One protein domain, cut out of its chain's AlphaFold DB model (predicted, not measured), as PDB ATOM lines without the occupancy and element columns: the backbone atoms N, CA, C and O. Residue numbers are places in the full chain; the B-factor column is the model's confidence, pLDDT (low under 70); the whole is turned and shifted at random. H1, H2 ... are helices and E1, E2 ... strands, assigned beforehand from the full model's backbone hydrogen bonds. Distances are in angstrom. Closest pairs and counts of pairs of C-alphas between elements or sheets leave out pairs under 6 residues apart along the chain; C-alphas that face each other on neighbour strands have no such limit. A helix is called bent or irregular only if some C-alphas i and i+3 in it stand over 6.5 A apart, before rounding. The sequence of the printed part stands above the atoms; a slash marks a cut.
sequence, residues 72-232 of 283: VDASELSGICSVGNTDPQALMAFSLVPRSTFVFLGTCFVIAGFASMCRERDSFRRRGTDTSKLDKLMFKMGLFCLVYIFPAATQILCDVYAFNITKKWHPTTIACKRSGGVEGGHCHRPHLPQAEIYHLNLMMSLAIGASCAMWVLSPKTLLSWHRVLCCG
ATOM      1  N   VAL A  72     -52.914 -40.464  -4.148       92.81
ATOM      2  CA  VAL A  72     -52.801 -39.278  -3.289       92.81
ATOM      3  C   VAL A  72     -54.172 -38.972  -2.695       92.81
ATOM      4  O   VAL A  72     -55.111 -38.711  -3.439       92.81
ATOM      5  N   ASP A  73     -54.254 -38.964  -1.367       90.62
ATOM      6  CA  ASP A  73     -55.478 -38.704  -0.615       90.62
ATOM      7  C   ASP A  73     -55.317 -37.447   0.255       90.62
ATOM      8  O   ASP A  73     -54.232 -37.140   0.755       90.62
ATOM      9  N   ALA A  74     -56.414 -36.728   0.487       90.50
ATOM     10  CA  ALA A  74     -56.446 -35.657   1.476       90.50
ATOM     11  C   ALA A  74     -56.666 -36.232   2.886       90.50
ATOM     12  O   ALA A  74     -57.458 -37.159   3.082       90.50
ATOM     13  N   SER A  75     -55.967 -35.679   3.877       88.00
ATOM     14  CA  SER A  75     -56.192 -35.991   5.288       88.00
ATOM     15  C   SER A  75     -56.843 -34.811   5.997       88.00
ATOM     16  O   SER A  75     -56.199 -33.786   6.210       88.00
ATOM     17  N   GLU A  76     -58.092 -34.982   6.430       88.06
ATOM     18  CA  GLU A  76     -58.832 -33.985   7.223       88.06
ATOM     19  C   GLU A  76     -58.170 -33.713   8.583       88.06
ATOM     20  O   GLU A  76     -58.252 -32.610   9.112       88.06
ATOM     21  N   LEU A  77     -57.482 -34.712   9.152       86.31
ATOM     22  CA  LEU A  77     -56.827 -34.581  10.455       86.31
ATOM     23  C   LEU A  77     -55.611 -33.649  10.396       86.31
ATOM     24  O   LEU A  77     -55.344 -32.919  11.344       86.31
ATOM     25  N   SER A  78     -54.850 -33.704   9.302       84.19
ATOM     26  CA  SER A  78     -53.592 -32.960   9.157       84.19
ATOM     27  C   SER A  78     -53.685 -31.779   8.187       84.19
ATOM     28  O   SER A  78     -52.758 -30.976   8.140       84.19
ATOM     29  N   GLY A  79     -54.760 -31.671   7.401       88.81
ATOM     30  CA  GLY A  79     -54.949 -30.617   6.400       88.81
ATOM     31  C   GLY A  79     -53.978 -30.689   5.215       88.81
ATOM     32  O   GLY A  79     -53.770 -29.691   4.531       88.81
ATOM     33  N   ILE A  80     -53.349 -31.847   4.981       90.25
ATOM     34  CA  ILE A  80     -52.360 -32.057   3.912       90.25
ATOM     35  C   ILE A  80     -52.784 -33.195   2.983       90.25
ATOM     36  O   ILE A  80     -53.484 -34.122   3.392       90.25
ATOM     37  N   CYS A  81     -52.319 -33.136   1.734       91.75
ATOM     38  CA  CYS A  81     -52.456 -34.229   0.774       91.75
ATOM     39  C   CYS A  81     -51.242 -35.158   0.878       91.75
ATOM     40  O   CYS A  81     -50.102 -34.710   0.739       91.75
ATOM     41  N   SER A  82     -51.475 -36.444   1.128       89.88
ATOM     42  CA  SER A  82     -50.425 -37.449   1.297       89.88
ATOM     43  C   SER A  82     -50.854 -38.812   0.749       89.88
ATOM     44  O   SER A  82     -52.012 -39.052   0.423       89.88
ATOM     45  N   VAL A  83     -49.893 -39.717   0.584       91.56
ATOM     46  CA  VAL A  83     -50.141 -41.064   0.055       91.56
ATOM     47  C   VAL A  83     -50.353 -42.044   1.199       91.56
ATOM     48  O   VAL A  83     -49.632 -41.998   2.195       91.56
ATOM     49  N   GLY A  84     -51.288 -42.981   1.023       87.69
ATOM     50  CA  GLY A  84     -51.474 -44.094   1.957       87.69
ATOM     51  C   GLY A  84     -52.329 -43.770   3.182       87.69
ATOM     52  O   GLY A  84     -52.252 -44.482   4.180       87.69
ATOM     53  N   ASN A  85     -53.145 -42.714   3.118       87.31
ATOM     54  CA  ASN A  85     -54.078 -42.387   4.195       87.31
ATOM     55  C   ASN A  85     -55.256 -43.381   4.235       87.31
ATOM     56  O   ASN A  85     -55.654 -43.833   5.308       87.31
ATOM     57  N   THR A  86     -55.778 -43.767   3.064       85.94
ATOM     58  CA  THR A  86     -56.896 -44.724   2.946       85.94
ATOM     59  C   THR A  86     -56.447 -46.136   2.560       85.94
ATOM     60  O   THR A  86     -57.029 -47.124   3.015       85.94
ATOM     61  N   ASP A  87     -55.392 -46.251   1.747       90.38
ATOM     62  CA  ASP A  87     -54.888 -47.525   1.225       90.38
ATOM     63  C   ASP A  87     -53.635 -48.007   1.990       90.38
ATOM     64  O   ASP A  87     -52.562 -47.398   1.872       90.38
ATOM     65  N   PRO A  88     -53.711 -49.139   2.723       91.44
ATOM     66  CA  PRO A  88     -52.573 -49.662   3.474       91.44
ATOM     67  C   PRO A  88     -51.435 -50.161   2.569       91.44
ATOM     68  O   PRO A  88     -50.278 -50.159   2.994       91.44
ATOM     69  N   GLN A  89     -51.721 -50.585   1.332       92.12
ATOM     70  CA  GLN A  89     -50.672 -51.018   0.399       92.12
ATOM     71  C   GLN A  89     -49.858 -49.826  -0.104       92.12
ATOM     72  O   GLN A  89     -48.631 -49.904  -0.162       92.12
ATOM     73  N   ALA A  90     -50.523 -48.705  -0.391       92.50
ATOM     74  CA  ALA A  90     -49.854 -47.469  -0.784       92.50
ATOM     75  C   ALA A  90     -48.985 -46.905   0.356       92.50
ATOM     76  O   ALA A  90     -47.840 -46.527   0.112       92.50
ATOM     77  N   LEU A  91     -49.471 -46.931   1.607       92.38
ATOM     78  CA  LEU A  91     -48.685 -46.517   2.780       92.38
ATOM     79  C   LEU A  91     -47.392 -47.332   2.918       92.38
ATOM     80  O   LEU A  91     -46.307 -46.782   3.135       92.38
ATOM     81  N   MET A  92     -47.512 -48.653   2.766       94.44
ATOM     82  CA  MET A  92     -46.382 -49.570   2.860       94.44
ATOM     83  C   MET A  92     -45.368 -49.327   1.737       94.44
ATOM     84  O   MET A  92     -44.177 -49.183   2.011       94.44
ATOM     85  N   ALA A  93     -45.835 -49.265   0.488       93.19
ATOM     86  CA  ALA A  93     -44.980 -49.156  -0.689       93.19
ATOM     87  C   ALA A  93     -44.275 -47.795  -0.803       93.19
ATOM     88  O   ALA A  93     -43.107 -47.754  -1.186       93.19
ATOM     89  N   PHE A  94     -44.957 -46.696  -0.464       92.44
ATOM     90  CA  PHE A  94     -44.452 -45.340  -0.709       92.44
ATOM     91  C   PHE A  94     -43.853 -44.646   0.515       92.44
ATOM     92  O   PHE A  94     -42.958 -43.820   0.342       92.44
ATOM     93  N   SER A  95     -44.283 -44.975   1.739       92.38
ATOM     94  CA  SER A  95     -43.703 -44.393   2.961       92.38
ATOM     95  C   SER A  95     -42.833 -45.399   3.706       92.38
ATOM     96  O   SER A  95     -41.625 -45.194   3.843       92.38
ATOM     97  N   LEU A  96     -43.420 -46.516   4.153       95.19
ATOM     98  CA  LEU A  96     -42.772 -47.405   5.119       95.19
ATOM     99  C   LEU A  96     -41.532 -48.103   4.547       95.19
ATOM    100  O   LEU A  96     -40.473 -48.076   5.178       95.19
ATOM    101  N   VAL A  97     -41.640 -48.717   3.363       95.44
ATOM    102  CA  VAL A  97     -40.532 -49.453   2.733       95.44
ATOM    103  C   VAL A  97     -39.378 -48.518   2.349       95.44
ATOM    104  O   VAL A  97     -38.248 -48.804   2.765       95.44
ATOM    105  N   PRO A  98     -39.599 -47.390   1.638       94.38
ATOM    106  CA  PRO A  98     -38.518 -46.466   1.306       94.38
ATOM    107  C   PRO A  98     -37.850 -45.894   2.557       94.38
ATOM    108  O   PRO A  98     -36.629 -45.986   2.690       94.38
ATOM    109  N   ARG A  99     -38.633 -45.386   3.521       94.00
ATOM    110  CA  ARG A  99     -38.105 -44.811   4.769       94.00
ATOM    111  C   ARG A  99     -37.279 -45.832   5.548       94.00
ATOM    112  O   ARG A  99     -36.151 -45.529   5.929       94.00
ATOM    113  N   SER A 100     -37.797 -47.047   5.730       96.19
ATOM    114  CA  SER A 100     -37.087 -48.113   6.452       96.19
ATOM    115  C   SER A 100     -35.792 -48.511   5.749       96.19
ATOM    116  O   SER A 100     -34.764 -48.664   6.403       96.19
ATOM    117  N   THR A 101     -35.813 -48.615   4.418       95.75
ATOM    118  CA  THR A 101     -34.625 -48.953   3.621       95.75
ATOM    119  C   THR A 101     -33.548 -47.878   3.748       95.75
ATOM    120  O   THR A 101     -32.392 -48.196   4.028       95.75
ATOM    121  N   PHE A 102     -33.910 -46.599   3.605       93.38
ATOM    122  CA  PHE A 102     -32.957 -45.494   3.738       93.38
ATOM    123  C   PHE A 102     -32.394 -45.371   5.154       93.38
ATOM    124  O   PHE A 102     -31.189 -45.174   5.303       93.38
ATOM    125  N   VAL A 103     -33.230 -45.521   6.186       94.38
ATOM    126  CA  VAL A 103     -32.772 -45.492   7.583       94.38
ATOM    127  C   VAL A 103     -31.832 -46.658   7.857       94.38
ATOM    128  O   VAL A 103     -30.748 -46.433   8.377       94.38
ATOM    129  N   PHE A 104     -32.180 -47.877   7.444       95.69
ATOM    130  CA  PHE A 104     -31.329 -49.048   7.643       95.69
ATOM    131  C   PHE A 104     -29.962 -48.889   6.965       95.69
ATOM    132  O   PHE A 104     -28.926 -48.993   7.625       95.69
ATOM    133  N   LEU A 105     -29.947 -48.564   5.666       94.81
ATOM    134  CA  LEU A 105     -28.705 -48.345   4.915       94.81
ATOM    135  C   LEU A 105     -27.880 -47.193   5.508       94.81
ATOM    136  O   LEU A 105     -26.660 -47.311   5.649       94.81
ATOM    137  N   GLY A 106     -28.544 -46.105   5.903       91.69
ATOM    138  CA  GLY A 106     -27.921 -44.964   6.566       91.69
ATOM    139  C   GLY A 106     -27.289 -45.343   7.904       91.69
ATOM    140  O   GLY A 106     -26.123 -45.032   8.139       91.69
ATOM    141  N   THR A 107     -28.002 -46.075   8.758       92.56
ATOM    142  CA  THR A 107     -27.494 -46.548  10.052       92.56
ATOM    143  C   THR A 107     -26.302 -47.485   9.875       92.56
ATOM    144  O   THR A 107     -25.299 -47.316  10.569       92.56
ATOM    145  N   CYS A 108     -26.340 -48.413   8.912       93.44
ATOM    146  CA  CYS A 108     -25.187 -49.261   8.593       93.44
ATOM    147  C   CYS A 108     -23.957 -48.427   8.204       93.44
ATOM    148  O   CYS A 108     -22.853 -48.681   8.695       93.44
ATOM    149  N   PHE A 109     -24.139 -47.406   7.361       89.38
ATOM    150  CA  PHE A 109     -23.055 -46.511   6.958       89.38
ATOM    151  C   PHE A 109     -22.516 -45.681   8.131       89.38
ATOM    152  O   PHE A 109     -21.301 -45.563   8.288       89.38
ATOM    153  N   VAL A 110     -23.396 -45.169   8.997       90.44
ATOM    154  CA  VAL A 110     -23.019 -44.434  10.217       90.44
ATOM    155  C   VAL A 110     -22.192 -45.315  11.151       90.44
ATOM    156  O   VAL A 110     -21.132 -44.886  11.607       90.44
ATOM    157  N   ILE A 111     -22.618 -46.558  11.398       90.50
ATOM    158  CA  ILE A 111     -21.882 -47.504  12.248       90.50
ATOM    159  C   ILE A 111     -20.502 -47.797  11.649       90.50
ATOM    160  O   ILE A 111     -19.497 -47.733  12.359       90.50
ATOM    161  N   ALA A 112     -20.426 -48.065  10.344       88.94
ATOM    162  CA  ALA A 112     -19.157 -48.313   9.662       88.94
ATOM    163  C   ALA A 112     -18.219 -47.090   9.712       88.94
ATOM    164  O   ALA A 112     -17.017 -47.237   9.962       88.94
ATOM    165  N   GLY A 113     -18.759 -45.885   9.516       87.69
ATOM    166  CA  GLY A 113     -18.025 -44.623   9.627       87.69
ATOM    167  C   GLY A 113     -17.499 -44.385  11.042       87.69
ATOM    168  O   GLY A 113     -16.314 -44.102  11.221       87.69
ATOM    169  N   PHE A 114     -18.343 -44.593  12.054       87.31
ATOM    170  CA  PHE A 114     -17.963 -44.448  13.458       87.31
ATOM    171  C   PHE A 114     -16.902 -45.477  13.871       87.31
ATOM    172  O   PHE A 114     -15.897 -45.114  14.479       87.31
ATOM    173  N   ALA A 115     -17.051 -46.739  13.460       87.94
ATOM    174  CA  ALA A 115     -16.050 -47.780  13.691       87.94
ATOM    175  C   ALA A 115     -14.698 -47.435  13.041       87.94
ATOM    176  O   ALA A 115     -13.648 -47.623  13.657       87.94
ATOM    177  N   SER A 116     -14.706 -46.885  11.821       87.44
ATOM    178  CA  SER A 116     -13.487 -46.398  11.160       87.44
ATOM    179  C   SER A 116     -12.814 -45.283  11.965       87.44
ATOM    180  O   SER A 116     -11.604 -45.326  12.178       87.44
ATOM    181  N   MET A 117     -13.596 -44.323  12.455       84.94
ATOM    182  CA  MET A 117     -13.101 -43.194  13.246       84.94
ATOM    183  C   MET A 117     -12.523 -43.648  14.598       84.94
ATOM    184  O   MET A 117     -11.457 -43.187  15.005       84.94
ATOM    185  N   CYS A 118     -13.158 -44.619  15.262       84.81
ATOM    186  CA  CYS A 118     -12.632 -45.243  16.481       84.81
ATOM    187  C   CYS A 118     -11.287 -45.940  16.242       84.81
ATOM    188  O   CYS A 118     -10.361 -45.773  17.037       84.81
ATOM    189  N   ARG A 119     -11.145 -46.675  15.129       88.06
ATOM    190  CA  ARG A 119      -9.876 -47.329  14.762       88.06
ATOM    191  C   ARG A 119      -8.749 -46.320  14.556       88.06
ATOM    192  O   ARG A 119      -7.613 -46.581  14.959       88.06
ATOM    193  N   GLU A 120      -9.050 -45.183  13.933       83.50
ATOM    194  CA  GLU A 120      -8.083 -44.099  13.756       83.50
ATOM    195  C   GLU A 120      -7.711 -43.464  15.093       83.50
ATOM    196  O   GLU A 120      -6.522 -43.359  15.395       83.50
ATOM    197  N   ARG A 121      -8.694 -43.130  15.940       86.38
ATOM    198  CA  ARG A 121      -8.449 -42.628  17.301       86.38
ATOM    199  C   ARG A 121      -7.531 -43.566  18.085       86.38
ATOM    200  O   ARG A 121      -6.550 -43.111  18.670       86.38
ATOM    201  N   ASP A 122      -7.787 -44.871  18.051       86.06
ATOM    202  CA  ASP A 122      -6.948 -45.858  18.735       86.06
ATOM    203  C   ASP A 122      -5.523 -45.901  18.154       86.06
ATOM    204  O   ASP A 122      -4.548 -46.085  18.885       86.06
ATOM    205  N   SER A 123      -5.368 -45.680  16.842       87.69
ATOM    206  CA  SER A 123      -4.055 -45.505  16.214       87.69
ATOM    207  C   SER A 123      -3.335 -44.235  16.680       87.69
ATOM    208  O   SER A 123      -2.121 -44.286  16.862       87.69
ATOM    209  N   PHE A 124      -4.032 -43.110  16.865       86.12
ATOM    210  CA  PHE A 124      -3.434 -41.871  17.384       86.12
ATOM    211  C   PHE A 124      -3.040 -42.002  18.854       86.12
ATOM    212  O   PHE A 124      -1.933 -41.616  19.230       86.12
ATOM    213  N   ARG A 125      -3.894 -42.640  19.660       87.06
ATOM    214  CA  ARG A 125      -3.620 -42.906  21.075       87.06
ATOM    215  C   ARG A 125      -2.377 -43.780  21.256       87.06
ATOM    216  O   ARG A 125      -1.536 -43.475  22.090       87.06
ATOM    217  N   ARG A 126      -2.203 -44.812  20.417       88.69
ATOM    218  CA  ARG A 126      -0.983 -45.649  20.406       88.69
ATOM    219  C   ARG A 126       0.295 -44.888  20.038       88.69
ATOM    220  O   ARG A 126       1.374 -45.340  20.390       88.69
ATOM    221  N   ARG A 127       0.189 -43.753  19.338       88.50
ATOM    222  CA  ARG A 127       1.324 -42.891  18.960       88.50
ATOM    223  C   ARG A 127       1.638 -41.812  20.007       88.50
ATOM    224  O   ARG A 127       2.474 -40.958  19.741       88.50
ATOM    225  N   GLY A 128       0.949 -41.805  21.153       87.31
ATOM    226  CA  GLY A 128       1.149 -40.807  22.211       87.31
ATOM    227  C   GLY A 128       0.672 -39.395  21.849       87.31
ATOM    228  O   GLY A 128       1.112 -38.426  22.456       87.31
ATOM    229  N   THR A 129      -0.199 -39.248  20.843       86.69
ATOM    230  CA  THR A 129      -0.754 -37.944  20.440       86.69
ATOM    231  C   THR A 129      -1.998 -37.606  21.266       86.69
ATOM    232  O   THR A 129      -2.824 -38.484  21.505       86.69
ATOM    233  N   ASP A 130      -2.170 -36.338  21.654       85.19
ATOM    234  CA  ASP A 130      -3.387 -35.867  22.331       85.19
ATOM    235  C   ASP A 130      -4.631 -36.046  21.435       85.19
ATOM    236  O   ASP A 130      -4.740 -35.451  20.357       85.19
ATOM    237  N   THR A 131      -5.582 -36.871  21.885       87.12
ATOM    238  CA  THR A 131      -6.848 -37.153  21.188       87.12
ATOM    239  C   THR A 131      -8.010 -36.290  21.667       87.12
ATOM    240  O   THR A 131      -9.094 -36.394  21.102       87.12
ATOM    241  N   SER A 132      -7.816 -35.378  22.625       88.31
ATOM    242  CA  SER A 132      -8.900 -34.601  23.250       88.31
ATOM    243  C   SER A 132      -9.786 -33.845  22.246       88.31
ATOM    244  O   SER A 132     -11.005 -33.742  22.414       88.31
ATOM    245  N   LYS A 133      -9.196 -33.328  21.161       83.25
ATOM    246  CA  LYS A 133      -9.921 -32.657  20.067       83.25
ATOM    247  C   LYS A 133     -10.694 -33.641  19.189       83.25
ATOM    248  O   LYS A 133     -11.820 -33.336  18.794       83.25
ATOM    249  N   LEU A 134     -10.095 -34.797  18.898       83.25
ATOM    250  CA  LEU A 134     -10.733 -35.895  18.170       83.25
ATOM    251  C   LEU A 134     -11.917 -36.428  18.973       83.25
ATOM    252  O   LEU A 134     -13.010 -36.492  18.433       83.25
ATOM    253  N   ASP A 135     -11.754 -36.685  20.268       86.62
ATOM    254  CA  ASP A 135     -12.810 -37.214  21.135       86.62
ATOM    255  C   ASP A 135     -14.019 -36.266  21.216       86.62
ATOM    256  O   ASP A 135     -15.163 -36.700  21.071       86.62
ATOM    257  N   LYS A 136     -13.786 -34.949  21.329       88.06
ATOM    258  CA  LYS A 136     -14.859 -33.936  21.261       88.06
ATOM    259  C   LYS A 136     -15.574 -33.934  19.908       88.06
ATOM    260  O   LYS A 136     -16.796 -33.791  19.862       88.06
ATOM    261  N   LEU A 137     -14.834 -34.083  18.808       84.75
ATOM    262  CA  LEU A 137     -15.409 -34.159  17.464       84.75
ATOM    263  C   LEU A 137     -16.232 -35.440  17.284       84.75
ATOM    264  O   LEU A 137     -17.365 -35.370  16.815       84.75
ATOM    265  N   MET A 138     -15.682 -36.582  17.698       87.69
ATOM    266  CA  MET A 138     -16.327 -37.891  17.641       87.69
ATOM    267  C   MET A 138     -17.636 -37.893  18.425       87.69
ATOM    268  O   MET A 138     -18.663 -38.305  17.890       87.69
ATOM    269  N   PHE A 139     -17.616 -37.379  19.658       88.56
ATOM    270  CA  PHE A 139     -18.807 -37.270  20.496       88.56
ATOM    271  C   PHE A 139     -19.865 -36.369  19.854       88.56
ATOM    272  O   PHE A 139     -21.030 -36.751  19.764       88.56
ATOM    273  N   LYS A 140     -19.459 -35.205  19.329       87.88
ATOM    274  CA  LYS A 140     -20.377 -34.269  18.669       87.88
ATOM    275  C   LYS A 140     -21.056 -34.891  17.444       87.88
ATOM    276  O   LYS A 140     -22.260 -34.736  17.267       87.88
ATOM    277  N   MET A 141     -20.287 -35.585  16.604       88.12
ATOM    278  CA  MET A 141     -20.808 -36.256  15.406       88.12
ATOM    279  C   MET A 141     -21.700 -37.450  15.765       88.12
ATOM    280  O   MET A 141     -22.757 -37.626  15.163       88.12
ATOM    281  N   GLY A 142     -21.311 -38.241  16.772       89.50
ATOM    282  CA  GLY A 142     -22.100 -39.372  17.261       89.50
ATOM    283  C   GLY A 142     -23.444 -38.935  17.843       89.50
ATOM    284  O   GLY A 142     -24.478 -39.484  17.470       89.50
ATOM    285  N   LEU A 143     -23.449 -37.893  18.680       90.12
ATOM    286  CA  LEU A 143     -24.674 -37.324  19.245       90.12
ATOM    287  C   LEU A 143     -25.630 -36.837  18.149       90.12
ATOM    288  O   LEU A 143     -26.824 -37.113  18.213       90.12
ATOM    289  N   PHE A 144     -25.108 -36.170  17.118       88.44
ATOM    290  CA  PHE A 144     -25.920 -35.718  15.989       88.44
ATOM    291  C   PHE A 144     -26.573 -36.886  15.238       88.44
ATOM    292  O   PHE A 144     -27.764 -36.840  14.936       88.44
ATOM    293  N   CYS A 145     -25.824 -37.967  15.003       90.75
ATOM    294  CA  CYS A 145     -26.371 -39.166  14.371       90.75
ATOM    295  C   CYS A 145     -27.494 -39.793  15.212       90.75
ATOM    296  O   CYS A 145     -28.517 -40.187  14.660       90.75
ATOM    297  N   LEU A 146     -27.338 -39.859  16.539       90.88
ATOM    298  CA  LEU A 146     -28.372 -40.393  17.435       90.88
ATOM    299  C   LEU A 146     -29.641 -39.532  17.429       90.88
ATOM    300  O   LEU A 146     -30.741 -40.069  17.310       90.88
ATOM    301  N   VAL A 147     -29.486 -38.206  17.493       91.56
ATOM    302  CA  VAL A 147     -30.601 -37.246  17.421       91.56
ATOM    303  C   VAL A 147     -31.326 -37.312  16.075       91.56
ATOM    304  O   VAL A 147     -32.511 -37.013  16.024       91.56
ATOM    305  N   TYR A 148     -30.662 -37.740  15.000       90.50
ATOM    306  CA  TYR A 148     -31.294 -37.972  13.698       90.50
ATOM    307  C   TYR A 148     -32.000 -39.338  13.606       90.50
ATOM    308  O   TYR A 148     -33.111 -39.440  13.086       90.50
ATOM    309  N   ILE A 149     -31.371 -40.401  14.121       92.94
ATOM    310  CA  ILE A 149     -31.918 -41.767  14.074       92.94
ATOM    311  C   ILE A 149     -33.174 -41.887  14.949       92.94
ATOM    312  O   ILE A 149     -34.114 -42.578  14.562       92.94
ATOM    313  N   PHE A 150     -33.223 -41.206  16.098       94.81
ATOM    314  CA  PHE A 150     -34.344 -41.305  17.037       94.81
ATOM    315  C   PHE A 150     -35.700 -40.855  16.440       94.81
ATOM    316  O   PHE A 150     -36.645 -41.653  16.460       94.81
ATOM    317  N   PRO A 151     -35.833 -39.652  15.842       94.62
ATOM    318  CA  PRO A 151     -37.053 -39.259  15.145       94.62
ATOM    319  C   PRO A 151     -37.375 -40.191  13.976       94.62
ATOM    320  O   PRO A 151     -38.522 -40.596  13.829       94.62
ATOM    321  N   ALA A 152     -36.374 -40.603  13.191       94.12
ATOM    322  CA  ALA A 152     -36.589 -41.486  12.046       94.12
ATOM    323  C   ALA A 152     -37.155 -42.860  12.459       94.12
ATOM    324  O   ALA A 152     -38.080 -43.366  11.822       94.12
ATOM    325  N   ALA A 153     -36.653 -43.440  13.553       95.94
ATOM    326  CA  ALA A 153     -37.175 -44.679  14.127       95.94
ATOM    327  C   ALA A 153     -38.603 -44.502  14.664       95.94
ATOM    328  O   ALA A 153     -39.460 -45.354  14.431       95.94
ATOM    329  N   THR A 154     -38.879 -43.372  15.323       96.25
ATOM    330  CA  THR A 154     -40.229 -43.042  15.807       96.25
ATOM    331  C   THR A 154     -41.223 -42.936  14.653       96.25
ATOM    332  O   THR A 154     -42.311 -43.498  14.736       96.25
ATOM    333  N   GLN A 155     -40.843 -42.300  13.541       95.69
ATOM    334  CA  GLN A 155     -41.693 -42.216  12.348       95.69
ATOM    335  C   GLN A 155     -41.999 -43.593  11.752       95.69
ATOM    336  O   GLN A 155     -43.143 -43.861  11.403       95.69
ATOM    337  N   ILE A 156     -41.010 -44.494  11.683       96.50
ATOM    338  CA  ILE A 156     -41.239 -45.878  11.234       96.50
ATOM    339  C   ILE A 156     -42.256 -46.575  12.149       96.50
ATOM    340  O   ILE A 156     -43.165 -47.239  11.656       96.50
ATOM    341  N   LEU A 157     -42.149 -46.398  13.469       96.44
ATOM    342  CA  LEU A 157     -43.099 -46.982  14.419       96.44
ATOM    343  C   LEU A 157     -44.518 -46.416  14.240       96.44
ATOM    344  O   LEU A 157     -45.483 -47.183  14.233       96.44
ATOM    345  N   CYS A 158     -44.648 -45.102  14.044       94.88
ATOM    346  CA  CYS A 158     -45.924 -44.458  13.730       94.88
ATOM    347  C   CYS A 158     -46.522 -44.986  12.417       94.88
ATOM    348  O   CYS A 158     -47.709 -45.309  12.378       94.88
ATOM    349  N   ASP A 159     -45.712 -45.136  11.366       94.19
ATOM    350  CA  ASP A 159     -46.148 -45.662  10.065       94.19
ATOM    351  C   ASP A 159     -46.596 -47.135  10.177       94.19
ATOM    352  O   ASP A 159     -47.598 -47.531   9.577       94.19
ATOM    353  N   VAL A 160     -45.921 -47.956  10.997       95.44
ATOM    354  CA  VAL A 160     -46.337 -49.343  11.291       95.44
ATOM    355  C   VAL A 160     -47.659 -49.380  12.060       95.44
ATOM    356  O   VAL A 160     -48.519 -50.219  11.768       95.44
ATOM    357  N   TYR A 161     -47.847 -48.490  13.036       94.00
ATOM    358  CA  TYR A 161     -49.122 -48.362  13.743       94.00
ATOM    359  C   TYR A 161     -50.247 -47.987  12.770       94.00
ATOM    360  O   TYR A 161     -51.264 -48.683  12.717       94.00
ATOM    361  N   ALA A 162     -50.029 -46.960  11.940       92.25
ATOM    362  CA  ALA A 162     -50.981 -46.521  10.923       92.25
ATOM    363  C   ALA A 162     -51.323 -47.655   9.945       92.25
ATOM    364  O   ALA A 162     -52.497 -47.928   9.712       92.25
ATOM    365  N   PHE A 163     -50.332 -48.414   9.468       93.69
ATOM    366  CA  PHE A 163     -50.559 -49.574   8.601       93.69
ATOM    367  C   PHE A 163     -51.480 -50.625   9.239       93.69
ATOM    368  O   PHE A 163     -52.422 -51.105   8.605       93.69
ATOM    369  N   ASN A 164     -51.232 -50.983  10.503       92.38
ATOM    370  CA  ASN A 164     -52.040 -51.978  11.212       92.38
ATOM    371  C   ASN A 164     -53.473 -51.501  11.455       92.38
ATOM    372  O   ASN A 164     -54.419 -52.286  11.317       92.38
ATOM    373  N   ILE A 165     -53.629 -50.224  11.799       90.06
ATOM    374  CA  ILE A 165     -54.929 -49.585  11.984       90.06
ATOM    375  C   ILE A 165     -55.682 -49.532  10.659       90.06
ATOM    376  O   ILE A 165     -56.776 -50.080  10.585       90.06
ATOM    377  N   THR A 166     -55.107 -48.983   9.592       88.50
ATOM    378  CA  THR A 166     -55.778 -48.885   8.286       88.50
ATOM    379  C   THR A 166     -56.164 -50.267   7.753       88.50
ATOM    380  O   THR A 166     -57.257 -50.446   7.225       88.50
ATOM    381  N   LYS A 167     -55.342 -51.300   7.989       90.88
ATOM    382  CA  LYS A 167     -55.655 -52.681   7.590       90.88
ATOM    383  C   LYS A 167     -56.846 -53.296   8.342       90.88
ATOM    384  O   LYS A 167     -57.572 -54.091   7.752       90.88
ATOM    385  N   LYS A 168     -57.038 -52.982   9.629       89.25
ATOM    386  CA  LYS A 168     -58.077 -53.605  10.482       89.25
ATOM    387  C   LYS A 168     -59.306 -52.718  10.683       89.25
ATOM    388  O   LYS A 168     -60.437 -53.181  10.552       89.25
ATOM    389  N   TRP A 169     -59.090 -51.451  11.015       87.75
ATOM    390  CA  TRP A 169     -60.119 -50.482  11.389       87.75
ATOM    391  C   TRP A 169     -60.894 -49.937  10.183       87.75
ATOM    392  O   TRP A 169     -62.116 -49.822  10.242       87.75
ATOM    393  N   HIS A 170     -60.218 -49.641   9.068       85.00
ATOM    394  CA  HIS A 170     -60.868 -49.067   7.884       85.00
ATOM    395  C   HIS A 170     -61.953 -49.988   7.283       85.00
ATOM    396  O   HIS A 170     -63.096 -49.542   7.143       85.00
ATOM    397  N   PRO A 171     -61.685 -51.284   6.992       86.81
ATOM    398  CA  PRO A 171     -62.716 -52.163   6.432       86.81
ATOM    399  C   PRO A 171     -63.856 -52.447   7.417       86.81
ATOM    400  O   PRO A 171     -65.014 -52.499   7.009       86.81
ATOM    401  N   THR A 172     -63.559 -52.589   8.713       86.56
ATOM    402  CA  THR A 172     -64.580 -52.851   9.745       86.56
ATOM    403  C   THR A 172     -65.504 -51.653   9.951       86.56
ATOM    404  O   THR A 172     -66.719 -51.824  10.055       86.56
ATOM    405  N   THR A 173     -64.960 -50.436   9.923       86.56
ATOM    406  CA  THR A 173     -65.744 -49.197  10.034       86.56
ATOM    407  C   THR A 173     -66.647 -48.990   8.821       86.56
ATOM    408  O   THR A 173     -67.824 -48.667   8.982       86.56
ATOM    409  N   ILE A 174     -66.137 -49.223   7.605       86.56
ATOM    410  CA  ILE A 174     -66.939 -49.111   6.376       86.56
ATOM    411  C   ILE A 174     -68.041 -50.170   6.344       86.56
ATOM    412  O   ILE A 174     -69.185 -49.837   6.035       86.56
ATOM    413  N   ALA A 175     -67.726 -51.422   6.691       87.00
ATOM    414  CA  ALA A 175     -68.719 -52.492   6.763       87.00
ATOM    415  C   ALA A 175     -69.833 -52.149   7.763       87.00
ATOM    416  O   ALA A 175     -71.008 -52.218   7.416       87.00
ATOM    417  N   CYS A 176     -69.472 -51.676   8.959       87.38
ATOM    418  CA  CYS A 176     -70.428 -51.247   9.978       87.38
ATOM    419  C   CYS A 176     -71.314 -50.085   9.498       87.38
ATOM    420  O   CYS A 176     -72.536 -50.140   9.627       87.38
ATOM    421  N   LYS A 177     -70.724 -49.061   8.864       86.81
ATOM    422  CA  LYS A 177     -71.481 -47.937   8.290       86.81
ATOM    423  C   LYS A 177     -72.433 -48.392   7.180       86.81
ATOM    424  O   LYS A 177     -73.540 -47.871   7.082       86.81
ATOM    425  N   ARG A 178     -72.025 -49.365   6.360       86.75
ATOM    426  CA  ARG A 178     -72.848 -49.920   5.273       86.75
ATOM    427  C   ARG A 178     -74.023 -50.750   5.793       86.75
ATOM    428  O   ARG A 178     -75.082 -50.717   5.180       86.75
ATOM    429  N   SER A 179     -73.859 -51.430   6.924       86.00
ATOM    430  CA  SER A 179     -74.908 -52.229   7.572       86.00
ATOM    431  C   SER A 179     -75.925 -51.402   8.372       86.00
ATOM    432  O   SER A 179     -76.615 -51.964   9.209       86.00
ATOM    433  N   GLY A 180     -76.025 -50.083   8.174       83.88
ATOM    434  CA  GLY A 180     -76.949 -49.223   8.932       83.88
ATOM    435  C   GLY A 180     -76.365 -48.638  10.225       83.88
ATOM    436  O   GLY A 180     -77.070 -47.969  10.974       83.88
ATOM    437  N   GLY A 181     -75.065 -48.831  10.469       82.62
ATOM    438  CA  GLY A 181     -74.356 -48.237  11.598       82.62
ATOM    439  C   GLY A 181     -74.722 -48.837  12.956       82.62
ATOM    440  O   GLY A 181     -75.429 -49.835  13.068       82.62
ATOM    441  N   VAL A 182     -74.202 -48.202  14.008       80.81
ATOM    442  CA  VAL A 182     -74.418 -48.616  15.404       80.81
ATOM    443  C   VAL A 182     -75.886 -48.444  15.809       80.81
ATOM    444  O   VAL A 182     -76.419 -49.285  16.522       80.81
ATOM    445  N   GLU A 183     -76.553 -47.407  15.289       78.38
ATOM    446  CA  GLU A 183     -77.975 -47.113  15.530       78.38
ATOM    447  C   GLU A 183     -78.905 -48.223  15.013       78.38
ATOM    448  O   GLU A 183     -79.960 -48.468  15.588       78.38
ATOM    449  N   GLY A 184     -78.498 -48.942  13.960       75.62
ATOM    450  CA  GLY A 184     -79.225 -50.107  13.450       75.62
ATOM    451  C   GLY A 184     -79.004 -51.392  14.258       75.62
ATOM    452  O   GLY A 184     -79.560 -52.427  13.909       75.62
ATOM    453  N   GLY A 185     -78.160 -51.376  15.298       79.00
ATOM    454  CA  GLY A 185     -77.845 -52.555  16.119       79.00
ATOM    455  C   GLY A 185     -77.027 -53.643  15.406       79.00
ATOM    456  O   GLY A 185     -76.799 -54.713  15.966       79.00
ATOM    457  N   HIS A 186     -76.561 -53.389  14.180       77.44
ATOM    458  CA  HIS A 186     -75.918 -54.391  13.322       77.44
ATOM    459  C   HIS A 186     -74.400 -54.538  13.540       77.44
ATOM    460  O   HIS A 186     -73.792 -55.471  13.014       77.44
ATOM    461  N   CYS A 187     -73.760 -53.629  14.284       82.38
ATOM    462  CA  CYS A 187     -72.317 -53.663  14.534       82.38
ATOM    463  C   CYS A 187     -71.905 -52.902  15.801       82.38
ATOM    464  O   CYS A 187     -72.512 -51.903  16.181       82.38
ATOM    465  N   HIS A 188     -70.808 -53.345  16.424       81.94
ATOM    466  CA  HIS A 188     -70.157 -52.616  17.511       81.94
ATOM    467  C   HIS A 188     -69.230 -51.528  16.956       81.94
ATOM    468  O   HIS A 188     -68.505 -51.763  15.985       81.94
ATOM    469  N   ARG A 189     -69.223 -50.341  17.579       79.12
ATOM    470  CA  ARG A 189     -68.360 -49.226  17.167       79.12
ATOM    471  C   ARG A 189     -66.887 -49.600  17.402       79.12
ATOM    472  O   ARG A 189     -66.507 -49.794  18.555       79.12
ATOM    473  N   PRO A 190     -66.038 -49.688  16.363       81.00
ATOM    474  CA  PRO A 190     -64.621 -49.953  16.573       81.00
ATOM    475  C   PRO A 190     -63.968 -48.776  17.309       81.00
ATOM    476  O   PRO A 190     -64.360 -47.622  17.110       81.00
ATOM    477  N   HIS A 191     -62.963 -49.061  18.149       82.50
ATOM    478  CA  HIS A 191     -62.217 -48.011  18.849       82.50
ATOM    479  C   HIS A 191     -61.654 -47.007  17.836       82.50
ATOM    480  O   HIS A 191     -61.182 -47.398  16.766       82.50
ATOM    481  N   LEU A 192     -61.742 -45.715  18.151       83.44
ATOM    482  CA  LEU A 192     -61.247 -44.681  17.254       83.44
ATOM    483  C   LEU A 192     -59.712 -44.712  17.249       83.44
ATOM    484  O   LEU A 192     -59.117 -44.824  18.326       83.44
ATOM    485  N   PRO A 193     -59.057 -44.608  16.081       85.75
ATOM    486  CA  PRO A 193     -57.607 -44.509  16.035       85.75
ATOM    487  C   PRO A 193     -57.119 -43.283  16.811       85.75
ATOM    488  O   PRO A 193     -57.735 -42.216  16.772       85.75
ATOM    489  N   GLN A 194     -55.998 -43.432  17.513       88.69
ATOM    490  CA  GLN A 194     -55.446 -42.367  18.345       88.69
ATOM    491  C   GLN A 194     -54.835 -41.273  17.460       88.69
ATOM    492  O   GLN A 194     -53.753 -41.447  16.897       88.69
ATOM    493  N   ALA A 195     -55.516 -40.130  17.356       89.50
ATOM    494  CA  ALA A 195     -55.057 -38.973  16.582       89.50
ATOM    495  C   ALA A 195     -53.681 -38.453  17.040       89.50
ATOM    496  O   ALA A 195     -52.903 -37.933  16.243       89.50
ATOM    497  N   GLU A 196     -53.354 -38.638  18.319       92.19
ATOM    498  CA  GLU A 196     -52.074 -38.254  18.918       92.19
ATOM    499  C   GLU A 196     -50.871 -38.888  18.204       92.19
ATOM    500  O   GLU A 196     -49.858 -38.223  17.994       92.19
ATOM    501  N   ILE A 197     -50.990 -40.142  17.749       92.06
ATOM    502  CA  ILE A 197     -49.889 -40.863  17.090       92.06
ATOM    503  C   ILE A 197     -49.608 -40.286  15.694       92.06
ATOM    504  O   ILE A 197     -48.451 -40.203  15.276       92.06
ATOM    505  N   TYR A 198     -50.641 -39.825  14.985       90.19
ATOM    506  CA  TYR A 198     -50.480 -39.165  13.686       90.19
ATOM    507  C   TYR A 198     -49.806 -37.795  13.832       90.19
ATOM    508  O   TYR A 198     -48.889 -37.476  13.073       90.19
ATOM    509  N   HIS A 199     -50.184 -37.015  14.852       92.12
ATOM    510  CA  HIS A 199     -49.503 -35.755  15.164       92.12
ATOM    511  C   HIS A 199     -48.049 -35.975  15.591       92.12
ATOM    512  O   HIS A 199     -47.174 -35.219  15.174       92.12
ATOM    513  N   LEU A 200     -47.762 -37.036  16.354       94.19
ATOM    514  CA  LEU A 200     -46.395 -37.398  16.724       94.19
ATOM    515  C   LEU A 200     -45.516 -37.645  15.488       94.19
ATOM    516  O   LEU A 200     -44.392 -37.146  15.439       94.19
ATOM    517  N   ASN A 201     -46.027 -38.346  14.469       92.56
ATOM    518  CA  ASN A 201     -45.294 -38.585  13.217       92.56
ATOM    519  C   ASN A 201     -44.896 -37.268  12.522       92.56
ATOM    520  O   ASN A 201     -43.758 -37.101  12.066       92.56
ATOM    521  N   LEU A 202     -45.823 -36.304  12.498       91.69
ATOM    522  CA  LEU A 202     -45.587 -34.971  11.946       91.69
ATOM    523  C   LEU A 202     -44.550 -34.196  12.770       91.69
ATOM    524  O   LEU A 202     -43.598 -33.658  12.204       91.69
ATOM    525  N   MET A 203     -44.668 -34.202  14.099       93.56
ATOM    526  CA  MET A 203     -43.705 -33.539  14.987       93.56
ATOM    527  C   MET A 203     -42.298 -34.125  14.847       93.56
ATOM    528  O   MET A 203     -41.320 -33.380  14.803       93.56
ATOM    529  N   MET A 204     -42.179 -35.444  14.684       95.06
ATOM    530  CA  MET A 204     -40.889 -36.098  14.444       95.06
ATOM    531  C   MET A 204     -40.295 -35.737  13.078       95.06
ATOM    532  O   MET A 204     -39.077 -35.610  12.964       95.06
ATOM    533  N   SER A 205     -41.123 -35.486  12.056       92.88
ATOM    534  CA  SER A 205     -40.636 -34.977  10.763       92.88
ATOM    535  C   SER A 205     -40.016 -33.581  10.886       92.88
ATOM    536  O   SER A 205     -38.945 -33.320  10.337       92.88
ATOM    537  N   LEU A 206     -40.640 -32.710  11.685       92.75
ATOM    538  CA  LEU A 206     -40.141 -31.367  11.970       92.75
ATOM    539  C   LEU A 206     -38.883 -31.413  12.842       92.75
ATOM    540  O   LEU A 206     -37.951 -30.644  12.610       92.75
ATOM    541  N   ALA A 207     -38.815 -32.348  13.795       93.19
ATOM    542  CA  ALA A 207     -37.646 -32.550  14.649       93.19
ATOM    543  C   ALA A 207     -36.383 -32.883  13.838       93.19
ATOM    544  O   ALA A 207     -35.306 -32.371  14.150       93.19
ATOM    545  N   ILE A 208     -36.509 -33.672  12.762       92.81
ATOM    546  CA  ILE A 208     -35.394 -33.939  11.839       92.81
ATOM    547  C   ILE A 208     -34.900 -32.628  11.217       92.81
ATOM    548  O   ILE A 208     -33.708 -32.326  11.298       92.81
ATOM    549  N   GLY A 209     -35.804 -31.807  10.673       91.00
ATOM    550  CA  GLY A 209     -35.454 -30.497  10.111       91.00
ATOM    551  C   GLY A 209     -34.803 -29.561  11.135       91.00
ATOM    552  O   GLY A 209     -33.764 -28.955  10.858       91.00
ATOM    553  N   ALA A 210     -35.354 -29.503  12.350       89.19
ATOM    554  CA  ALA A 210     -34.808 -28.711  13.448       89.19
ATOM    555  C   ALA A 210     -33.401 -29.180  13.856       89.19
ATOM    556  O   ALA A 210     -32.517 -28.352  14.073       89.19
ATOM    557  N   SER A 211     -33.155 -30.494  13.898       88.69
ATOM    558  CA  SER A 211     -31.831 -31.048  14.205       88.69
ATOM    559  C   SER A 211     -30.775 -30.615  13.181       88.69
ATOM    560  O   SER A 211     -29.692 -30.166  13.564       88.69
ATOM    561  N   CYS A 212     -31.112 -30.641  11.888       87.88
ATOM    562  CA  CYS A 212     -30.245 -30.154  10.817       87.88
ATOM    563  C   CYS A 212     -29.989 -28.643  10.927       87.88
ATOM    564  O   CYS A 212     -28.855 -28.199  10.748       87.88
ATOM    565  N   ALA A 213     -31.009 -27.852  11.272       86.44
ATOM    566  CA  ALA A 213     -30.857 -26.412  11.478       86.44
ATOM    567  C   ALA A 213     -29.918 -26.103  12.656       86.44
ATOM    568  O   ALA A 213     -28.977 -25.325  12.499       86.44
ATOM    569  N   MET A 214     -30.100 -26.770  13.803       81.56
ATOM    570  CA  MET A 214     -29.213 -26.625  14.968       81.56
ATOM    571  C   MET A 214     -27.753 -26.946  14.633       81.56
ATOM    572  O   MET A 214     -26.839 -26.316  15.159       81.56
ATOM    573  N   TRP A 215     -27.518 -27.902  13.733       81.19
ATOM    574  CA  TRP A 215     -26.170 -28.257  13.301       81.19
ATOM    575  C   TRP A 215     -25.476 -27.148  12.505       81.19
ATOM    576  O   TRP A 215     -24.278 -26.901  12.675       81.19
ATOM    577  N   VAL A 216     -26.229 -26.470  11.637       82.06
ATOM    578  CA  VAL A 216     -25.723 -25.369  10.808       82.06
ATOM    579  C   VAL A 216     -25.585 -24.079  11.622       82.06
ATOM    580  O   VAL A 216     -24.653 -23.300  11.390       82.06
ATOM    581  N   LEU A 217     -26.457 -23.863  12.613       79.81
ATOM    582  CA  LEU A 217     -26.451 -22.715  13.526       79.81
ATOM    583  C   LEU A 217     -25.353 -22.840  14.594       79.81
ATOM    584  O   LEU A 217     -25.602 -22.978  15.788       79.81
ATOM    585  N   SER A 218     -24.097 -22.766  14.164       78.12
ATOM    586  CA  SER A 218     -22.956 -22.642  15.069       78.12
ATOM    587  C   SER A 218     -22.668 -21.169  15.400       78.12
ATOM    588  O   SER A 218     -22.955 -20.287  14.583       78.12
ATOM    589  N   PRO A 219     -21.985 -20.873  16.522       80.44
ATOM    590  CA  PRO A 219     -21.525 -19.515  16.826       80.44
ATOM    591  C   PRO A 219     -20.684 -18.896  15.700       80.44
ATOM    592  O   PRO A 219     -20.727 -17.691  15.478       80.44
ATOM    593  N   LYS A 220     -19.947 -19.719  14.936       80.19
ATOM    594  CA  LYS A 220     -19.177 -19.246  13.774       80.19
ATOM    595  C   LYS A 220     -20.084 -18.768  12.643       80.19
ATOM    596  O   LYS A 220     -19.782 -17.767  12.003       80.19
ATOM    597  N   THR A 221     -21.191 -19.466  12.420       83.88
ATOM    598  CA  THR A 221     -22.187 -19.111  11.412       83.88
ATOM    599  C   THR A 221     -22.908 -17.832  11.825       83.88
ATOM    600  O   THR A 221     -22.985 -16.906  11.025       83.88
ATOM    601  N   LEU A 222     -23.325 -17.715  13.092       83.38
ATOM    602  CA  LEU A 222     -23.971 -16.508  13.625       83.38
ATOM    603  C   LEU A 222     -23.067 -15.270  13.556       83.38
ATOM    604  O   LEU A 222     -23.525 -14.208  13.150       83.38
ATOM    605  N   LEU A 223     -21.774 -15.401  13.866       82.81
ATOM    606  CA  LEU A 223     -20.806 -14.306  13.719       82.81
ATOM    607  C   LEU A 223     -20.593 -13.899  12.252       82.81
ATOM    608  O   LEU A 223     -20.392 -12.719  11.965       82.81
ATOM    609  N   SER A 224     -20.643 -14.858  11.323       82.94
ATOM    610  CA  SER A 224     -20.595 -14.570   9.885       82.94
ATOM    611  C   SER A 224     -21.824 -13.778   9.443       82.94
ATOM    612  O   SER A 224     -21.680 -12.753   8.781       82.94
ATOM    613  N   TRP A 225     -23.019 -14.202   9.862       84.62
ATOM    614  CA  TRP A 225     -24.271 -13.493   9.588       84.62
ATOM    615  C   TRP A 225     -24.303 -12.111  10.233       84.62
ATOM    616  O   TRP A 225     -24.644 -11.144   9.564       84.62
ATOM    617  N   HIS A 226     -23.847 -11.981  11.479       83.50
ATOM    618  CA  HIS A 226     -23.700 -10.691  12.147       83.50
ATOM    619  C   HIS A 226     -22.765  -9.757  11.370       83.50
ATOM    620  O   HIS A 226     -23.065  -8.582  11.216       83.50
ATOM    621  N   ARG A 227     -21.650 -10.252  10.815       79.94
ATOM    622  CA  ARG A 227     -20.752  -9.433   9.981       79.94
ATOM    623  C   ARG A 227     -21.411  -8.993   8.672       79.94
ATOM    624  O   ARG A 227     -21.197  -7.865   8.243       79.94
ATOM    625  N   VAL A 228     -22.203  -9.863   8.048       83.44
ATOM    626  CA  VAL A 228     -22.956  -9.530   6.830       83.44
ATOM    627  C   VAL A 228     -24.049  -8.496   7.127       83.44
ATOM    628  O   VAL A 228     -24.182  -7.539   6.371       83.44
ATOM    629  N   LEU A 229     -24.768  -8.644   8.245       84.06
ATOM    630  CA  LEU A 229     -25.883  -7.780   8.648       84.06
ATOM    631  C   LEU A 229     -25.430  -6.434   9.244       84.06
ATOM    632  O   LEU A 229     -26.009  -5.408   8.913       84.06
ATOM    633  N   CYS A 230     -24.387  -6.406  10.082       76.50
ATOM    634  CA  CYS A 230     -23.880  -5.170  10.696       76.50
ATOM    635  C   CYS A 230     -22.879  -4.398   9.827       76.50
ATOM    636  O   CYS A 230     -22.717  -3.201  10.036       76.50
ATOM    637  N   CYS A 231     -22.159  -5.047   8.904       66.00
ATOM    638  CA  CYS A 231     -21.091  -4.392   8.133       66.00
ATOM    639  C   CYS A 231     -21.271  -4.460   6.612       66.00
ATOM    640  O   CYS A 231     -20.314  -4.142   5.910       66.00
ATOM    641  N   GLY A 232     -22.441  -4.885   6.112       62.91
ATOM    642  CA  GLY A 232     -22.844  -4.806   4.703       62.91
ATOM    643  C   GLY A 232     -21.709  -5.056   3.705       62.91
ATOM    644  O   GLY A 232     -21.163  -4.110   3.162       62.91
TER     645      GLY A 232
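Overview. This is residues 72 to 232 of the 283 residues of the protein "Frizzled/Smoothened family membrane region" of Necator americanus (UniProt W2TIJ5). Two very long helices, H1 and H2, form a helical hairpin, and a third, H3, folds back along part of H2, so that H2 lies in the middle with H1 and H3 on different sides of it. H4 sticks out from this long body as an arm beyond the end of H3, and a small strand hairpin, E1 and E2, sits near the beginning of H1. The printed part has 161 residues, with two named strands and then four named helices in the order E1, E2, H1, H2, H3, H4; the sheet E1 - E2 is antiparallel, and the class is mostly helix. It is extended, with a radius of gyration of the C-alphas of 23.6 A, and its outline is flat, spanning 80 by 47 by 23 A.

Along the chain. E1 is residues 72 to 75, beginning at C-alpha 72 at (-52.801, -39.278, -3.289), and E2 is residues 80 to 83. H1, residues 88 to 126, is 54.4 A long, with a kink of 27 degrees near residue 96; it is irregular, but only just, with C-alphas 94 and 97 6.6 A apart. H2, residues 132 to 178, is the longest helix at 68.2 A and begins at C-alpha 132 at (-8.900, -34.601, 23.250). It has a kink of 31 degrees near residue 166 and is neither bent nor irregular, but only just: C-alphas 167 and 170 are 6.4 A apart. H3, residues 195 to 216, is 32.8 A long. H4, residues 219 to 231, ends at C-alpha 231 at (-21.091, -4.392, 8.133).

Arrangement. E1 and E2 are a hairpin, with N 73 and O 82 2.9 A apart and N 75 and O 80 3.0 A apart, both within hydrogen-bond range. The closest C-alphas of E2 and H1 are those of Val 83 and Leu 91, 6.3 A apart. H1 and H2, a helical hairpin, touch at a shallow tilt of 15 degrees, opposite ways; their closest C-alphas, of Pro 88 and Phe 163, are 5.5 A apart. H2 and H3, also a helical hairpin, touch at a shallow tilt of 22 degrees, opposite ways, H2 with residues 144 to 162 alone; their closest C-alphas, of Pro 151 and Met 204, are 5.0 A apart. H1 and H3 are apart. H3 and H4 meet only through their link. In H4 every O i to N i+4 pair is within hydrogen-bond range; in H1 32 of 35 are, in H2 39 of 43 and in H3 17 of 18.

Size, cuts and confidence. The two C-alphas farthest apart, of Gly 128 and Gly 184, are 81.4 A apart. Residues 216 to 232, of which 219 to 231 belong to H4, stand free; without them the body spans 81 by 25 by 24 A. The link from H2 to H3, residues 179 to 194, is long, and the other links are tight. The printed part has no cut. The mean pLDDT of the printed part is 88.2, and residues 231 to 232 are under 70.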